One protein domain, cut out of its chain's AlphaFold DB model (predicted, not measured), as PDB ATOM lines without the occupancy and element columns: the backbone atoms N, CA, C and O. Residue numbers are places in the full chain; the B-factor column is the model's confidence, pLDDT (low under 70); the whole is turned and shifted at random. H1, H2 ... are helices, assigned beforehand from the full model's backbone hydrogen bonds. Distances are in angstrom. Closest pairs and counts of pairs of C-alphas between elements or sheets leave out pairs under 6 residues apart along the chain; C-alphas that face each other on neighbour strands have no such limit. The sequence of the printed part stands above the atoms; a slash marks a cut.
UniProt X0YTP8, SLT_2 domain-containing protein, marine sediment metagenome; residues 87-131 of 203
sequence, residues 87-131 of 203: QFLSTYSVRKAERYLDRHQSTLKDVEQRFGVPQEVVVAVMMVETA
ATOM      1  N   GLN A  87     -17.833  32.452  10.794       91.44
ATOM      2  CA  GLN A  87     -19.255  32.158  10.572       91.44
ATOM      3  C   GLN A  87     -19.768  32.646   9.201       91.44
ATOM      4  O   GLN A  87     -20.665  32.035   8.604       91.44
ATOM      5  N   PHE A  88     -19.186  33.725   8.663       94.25
ATOM      6  CA  PHE A  88     -19.551  34.271   7.353       94.25
ATOM      7  C   PHE A  88     -18.977  33.453   6.192       94.25
ATOM      8  O   PHE A  88     -19.495  33.538   5.081       94.25
ATOM      9  N   LEU A  89     -17.981  32.605   6.460       94.94
ATOM     10  CA  LEU A  89     -17.380  31.681   5.497       94.94
ATOM     11  C   LEU A  89     -18.028  30.289   5.522       94.94
ATOM     12  O   LEU A  89     -17.636  29.409   4.757       94.94
ATOM     13  N   SER A  90     -19.031  30.066   6.378       95.69
ATOM     14  CA  SER A  90     -19.755  28.795   6.404       95.69
ATOM     15  C   SER A  90     -20.417  28.495   5.056       95.69
ATOM     16  O   SER A  90     -20.878  29.393   4.347       95.69
ATOM     17  N   THR A  91     -20.560  27.210   4.731       96.69
ATOM     18  CA  THR A  91     -21.218  26.755   3.499       96.69
ATOM     19  C   THR A  91     -22.622  27.347   3.332       96.69
ATOM     20  O   THR A  91     -23.056  27.624   2.216       96.69
ATOM     21  N   TYR A  92     -23.353  27.550   4.432       95.25
ATOM     22  CA  TYR A  92     -24.664  28.196   4.397       95.25
ATOM     23  C   TYR A  92     -24.563  29.667   3.968       95.25
ATOM     24  O   TYR A  92     -25.292  30.085   3.064       95.25
ATOM     25  N   SER A  93     -23.657  30.428   4.591       95.25
ATOM     26  CA  SER A  93     -23.435  31.847   4.303       95.25
ATOM     27  C   SER A  93     -22.976  32.053   2.861       95.25
ATOM     28  O   SER A  93     -23.601  32.825   2.137       95.25
ATOM     29  N   VAL A  94     -21.980  31.293   2.397       96.56
ATOM     30  CA  VAL A  94     -21.472  31.383   1.016       96.56
ATOM     31  C   VAL A  94     -22.585  31.110   0.003       96.56
ATOM     32  O   VAL A  94     -22.863  31.956  -0.840       96.56
ATOM     33  N   ARG A  95     -23.340  30.012   0.156       97.19
ATOM     34  CA  ARG A  95     -24.471  29.726  -0.747       97.19
ATOM     35  C   ARG A  95     -25.559  30.799  -0.695       97.19
ATOM     36  O   ARG A  95     -26.277  31.008  -1.670       97.19
ATOM     37  N   LYS A  96     -25.771  31.431   0.462       96.88
ATOM     38  CA  LYS A  96     -26.738  32.529   0.595       96.88
ATOM     39  C   LYS A  96     -26.254  33.774  -0.159       96.88
ATOM     40  O   LYS A  96     -27.084  34.414  -0.797       96.88
ATOM     41  N   ALA A  97     -24.952  34.069  -0.131       97.69
ATOM     42  CA  ALA A  97     -24.334  35.137  -0.915       97.69
ATOM     43  C   ALA A  97     -24.413  34.873  -2.426       97.69
ATOM     44  O   ALA A  97     -24.874  35.743  -3.155       97.69
ATOM     45  N   GLU A  98     -24.076  33.663  -2.880       97.81
ATOM     46  CA  GLU A  98     -24.185  33.253  -4.294       97.81
ATOM     47  C   GLU A  98     -25.608  33.457  -4.827       97.81
ATOM     48  O   GLU A  98     -25.822  34.155  -5.814       97.81
ATOM     49  N   ARG A  99     -26.621  32.963  -4.101       97.88
ATOM     50  CA  ARG A  99     -28.026  33.172  -4.490       97.88
ATOM     51  C   ARG A  99     -28.425  34.646  -4.540       97.88
ATOM     52  O   ARG A  99     -29.349  35.000  -5.271       97.88
ATOM     53  N   TYR A 100     -27.812  35.489  -3.713       98.12
ATOM     54  CA  TYR A 100     -28.091  36.922  -3.705       98.12
ATOM     55  C   TYR A 100     -27.446  37.621  -4.904       98.12
ATOM     56  O   TYR A 100     -28.112  38.444  -5.530       98.12
ATOM     57  N   LEU A 101     -26.210  37.248  -5.257       97.88
ATOM     58  CA  LEU A 101     -25.540  37.684  -6.487       97.88
ATOM     59  C   LEU A 101     -26.393  37.345  -7.712       97.88
ATOM     60  O   LEU A 101     -26.722  38.240  -8.485       97.88
ATOM     61  N   ASP A 102     -26.838  36.092  -7.832       97.94
ATOM     62  CA  ASP A 102     -27.664  35.645  -8.960       97.94
ATOM     63  C   ASP A 102     -28.986  36.417  -9.042       97.94
ATOM     64  O   ASP A 102     -29.393  36.885 -10.105       97.94
ATOM     65  N   ARG A 103     -29.660  36.591  -7.899       98.00
ATOM     66  CA  ARG A 103     -30.955  37.279  -7.833       98.00
ATOM     67  C   ARG A 103     -30.863  38.761  -8.195       98.00
ATOM     68  O   ARG A 103     -31.807  39.292  -8.774       98.00
ATOM     69  N   HIS A 104     -29.780  39.431  -7.810       97.75
ATOM     70  CA  HIS A 104     -29.622  40.881  -7.940       97.75
ATOM     71  C   HIS A 104     -28.554  41.277  -8.968       97.75
ATOM     72  O   HIS A 104     -28.076  42.411  -8.950       97.75
ATOM     73  N   GLN A 105     -28.201  40.364  -9.879       97.50
ATOM     74  CA  GLN A 105     -27.072  40.508 -10.796       97.50
ATOM     75  C   GLN A 105     -27.108  41.806 -11.613       97.50
ATOM     76  O   GLN A 105     -26.082  42.461 -11.757       97.50
ATOM     77  N   SER A 106     -28.270  42.195 -12.151       98.06
ATOM     78  CA  SER A 106     -28.391  43.425 -12.947       98.06
ATOM     79  C   SER A 106     -28.063  44.663 -12.113       98.06
ATOM     80  O   SER A 106     -27.181  45.434 -12.467       98.06
ATOM     81  N   THR A 107     -28.701  44.801 -10.951       98.06
ATOM     82  CA  THR A 107     -28.470  45.916 -10.027       98.06
ATOM     83  C   THR A 107     -27.032  45.957  -9.526       98.06
ATOM     84  O   THR A 107     -26.446  47.031  -9.425       98.06
ATOM     85  N   LEU A 108     -26.447  44.802  -9.210       98.19
ATOM     86  CA  LEU A 108     -25.072  44.730  -8.729       98.19
ATOM     87  C   LEU A 108     -24.072  45.094  -9.835       98.19
ATOM     88  O   LEU A 108     -23.143  45.848  -9.558       98.19
ATOM     89  N   LYS A 109     -24.297  44.666 -11.085       98.00
ATOM     90  CA  LYS A 109     -23.511  45.120 -12.246       98.00
ATOM     91  C   LYS A 109     -23.587  46.631 -12.439       98.00
ATOM     92  O   LYS A 109     -22.558  47.262 -12.657       98.00
ATOM     93  N   ASP A 110     -24.774  47.219 -12.309       98.19
ATOM     94  CA  ASP A 110     -24.946  48.672 -12.426       98.19
ATOM     95  C   ASP A 110     -24.186  49.419 -11.315       98.19
ATOM     96  O   ASP A 110     -23.546  50.443 -11.562       98.19
ATOM     97  N   VAL A 111     -24.230  48.900 -10.082       97.62
ATOM     98  CA  VAL A 111     -23.471  49.435  -8.939       97.62
ATOM     99  C   VAL A 111     -21.968  49.326  -9.187       97.62
ATOM    100  O   VAL A 111     -21.253  50.309  -8.989       97.62
ATOM    101  N   GLU A 112     -21.484  48.178  -9.658       98.19
ATOM    102  CA  GLU A 112     -20.074  47.977  -9.996       98.19
ATOM    103  C   GLU A 112     -19.625  48.940 -11.099       98.19
ATOM    104  O   GLU A 112     -18.619  49.625 -10.940       98.19
ATOM    105  N   GLN A 113     -20.400  49.083 -12.176       98.12
ATOM    106  CA  GLN A 113     -20.079  50.004 -13.268       98.12
ATOM    107  C   GLN A 113     -20.043  51.464 -12.798       98.12
ATOM    108  O   GLN A 113     -19.202  52.245 -13.246       98.12
ATOM    109  N   ARG A 114     -20.959  51.850 -11.904       98.25
ATOM    110  CA  ARG A 114     -21.076  53.231 -11.429       98.25
ATOM    111  C   ARG A 114     -20.021  53.602 -10.390       98.25
ATOM    112  O   ARG A 114     -19.574  54.748 -10.378       98.25
ATOM    113  N   PHE A 115     -19.678  52.681  -9.495       97.69
ATOM    114  CA  PHE A 115     -18.845  52.970  -8.324       97.69
ATOM    115  C   PHE A 115     -17.485  52.260  -8.333       97.69
ATOM    116  O   PHE A 115     -16.652  52.561  -7.483       97.69
ATOM    117  N   GLY A 116     -17.238  51.343  -9.272       97.69
ATOM    118  CA  GLY A 116     -15.983  50.594  -9.391       97.69
ATOM    119  C   GLY A 116     -15.749  49.576  -8.271       97.69
ATOM    120  O   GLY A 116     -14.614  49.156  -8.059       97.69
ATOM    121  N   VAL A 117     -16.794  49.214  -7.520       97.50
ATOM    122  CA  VAL A 117     -16.712  48.248  -6.416       97.50
ATOM    123  C   VAL A 117     -17.218  46.890  -6.905       97.50
ATOM    124  O   VAL A 117     -18.379  46.823  -7.317       97.50
ATOM    125  N   PRO A 118     -16.409  45.814  -6.829       98.25
ATOM    126  CA  PRO A 118     -16.841  44.481  -7.238       98.25
ATOM    127  C   PRO A 118     -18.106  44.030  -6.506       98.25
ATOM    128  O   PRO A 118     -18.285  44.289  -5.310       98.25
ATOM    129  N   GLN A 119     -18.975  43.320  -7.218       97.69
ATOM    130  CA  GLN A 119     -20.284  42.892  -6.716       97.69
ATOM    131  C   GLN A 119     -20.153  42.014  -5.470       97.69
ATOM    132  O   GLN A 119     -20.918  42.156  -4.516       97.69
ATOM    133  N   GLU A 120     -19.142  41.149  -5.443       97.06
ATOM    134  CA  GLU A 120     -18.842  40.244  -4.340       97.06
ATOM    135  C   GLU A 120     -18.491  41.016  -3.067       97.06
ATOM    136  O   GLU A 120     -18.897  40.616  -1.978       97.06
ATOM    137  N   VAL A 121     -17.797  42.153  -3.190       97.62
ATOM    138  CA  VAL A 121     -17.462  43.018  -2.048       97.62
ATOM    139  C   VAL A 121     -18.726  43.661  -1.483       97.62
ATOM    140  O   VAL A 121     -18.934  43.641  -0.271       97.62
ATOM    141  N   VAL A 122     -19.610  44.174  -2.346       97.50
ATOM    142  CA  VAL A 122     -20.902  44.741  -1.922       97.50
ATOM    143  C   VAL A 122     -21.737  43.686  -1.192       97.50
ATOM    144  O   VAL A 122     -22.253  43.941  -0.103       97.50
ATOM    145  N   VAL A 123     -21.835  42.479  -1.751       97.88
ATOM    146  CA  VAL A 123     -22.592  41.371  -1.151       97.88
ATOM    147  C   VAL A 123     -21.957  40.897   0.158       97.88
ATOM    148  O   VAL A 123     -22.687  40.626   1.110       97.88
ATOM    149  N   ALA A 124     -20.626  40.851   0.256       97.00
ATOM    150  CA  ALA A 124     -19.931  40.502   1.492       97.00
ATOM    151  C   ALA A 124     -20.235  41.502   2.617       97.00
ATOM    152  O   ALA A 124     -20.602  41.085   3.717       97.00
ATOM    153  N   VAL A 125     -20.183  42.810   2.337       96.12
ATOM    154  CA  VAL A 125     -20.568  43.849   3.309       96.12
ATOM    155  C   VAL A 125     -22.030  43.674   3.720       96.12
ATOM    156  O   VAL A 125     -22.336  43.588   4.905       96.12
ATOM    157  N   MET A 126     -22.945  43.521   2.760       96.31
ATOM    158  CA  MET A 126     -24.371  43.338   3.055       96.31
ATOM    159  C   MET A 126     -24.660  42.067   3.874       96.31
ATOM    160  O   MET A 126     -25.580  42.057   4.700       96.31
ATOM    161  N   MET A 127     -23.887  40.997   3.669       96.31
ATOM    162  CA  MET A 127     -23.962  39.774   4.468       96.31
ATOM    163  C   MET A 127     -23.532  40.022   5.914       96.31
ATOM    164  O   MET A 127     -24.253  39.622   6.826       96.31
ATOM    165  N   VAL A 128     -22.390  40.676   6.121       94.38
ATOM    166  CA  VAL A 128     -21.866  40.951   7.466       94.38
ATOM    167  C   VAL A 128     -22.795  41.893   8.232       94.38
ATOM    168  O   VAL A 128     -23.105  41.634   9.391       94.38
ATOM    169  N   GLU A 129     -23.295  42.936   7.572       93.31
ATOM    170  CA  GLU A 129     -24.075  43.993   8.224       93.31
ATOM    171  C   GLU A 129     -25.509  43.571   8.563       93.31
ATOM    172  O   GLU A 129     -26.023  43.877   9.636       93.31
ATOM    173  N   THR A 130     -26.193  42.887   7.642       94.62
ATOM    174  CA  THR A 130     -27.647  42.642   7.768       94.62
ATOM    175  C   THR A 130     -28.068  41.230   7.388       94.62
ATOM    176  O   THR A 130     -29.261  40.952   7.226       94.62
ATOM    177  N   ALA A 131     -27.103  40.327   7.195       94.25
ATOM    178  CA  ALA A 131     -27.337  39.008   6.625       94.25
ATOM    179  C   ALA A 131     -28.118  39.087   5.301       94.25
ATOM    180  O   ALA A 131     -29.046  38.307   5.080       94.25
TER     181      ALA A 131
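What this domain is: This is residues 87 to 131 of the 203 residues of the protein "SLT_2 domain-containing protein" of marine sediment metagenome (UniProt X0YTP8). Two helices, H1 and H3, cross at a steep angle and pack on each other, and a third, H2, stands across one end of this pair, where it joins the end of H1 to the start of H3. H2 packs on the first turn of H3, and its far end marks one end of the long axis. The printed part has 45 residues with three named helices, in the order H1, H2, H3, and no named strand; the class is all helix. The whole is compact, with a radius of gyration of the C-alphas of 10.4 A, and elongated in outline, spanning 30 by 17 by 14 A.

How they stand to each other: The longest helix, H1, residues 91 to 103, touches H3, residues 119 to 130; their closest C-alphas, those of Ala 97 and Val 123, are 6.5 A apart. These two helices run opposite ways at a steep tilt of 59 degrees. H2, residues 105 to 115, touches H3 through residues 119 to 122 of H3 alone, and the closest C-alphas, those of Leu 108 and Gln 119, are 5.5 A apart. The lines of H2 and H3 are about perpendicular, at 79 degrees. H1 and H2 are close but not clearly touching, with the closest C-alphas, those of Leu 101 and Leu 108, 7.4 A apart. Their lines are about perpendicular, at 83 degrees. In H1, H2 and H3 every O i to N i+4 pair is within hydrogen-bond range.

Where its parts are: H1 runs 18.3 A from C-alpha 91 at (-21.218, 26.755, 3.499) to C-alpha 103. H2, residues 105 to 115, measures 15.1 A and ends with C-alpha 115 at (-18.845, 52.970, -8.324). H3, residues 119 to 130, measures 16.3 A and ends with C-alpha 130 at (-27.647, 42.642, 7.768).

The domain as a whole: The two C-alphas farthest apart, those of Gln 87 and Arg 114, are 30.5 A apart. The links H1 to H2 and H2 to H3 are tight. The printed part has no cut, and no printed residue is under 70 in pLDDT.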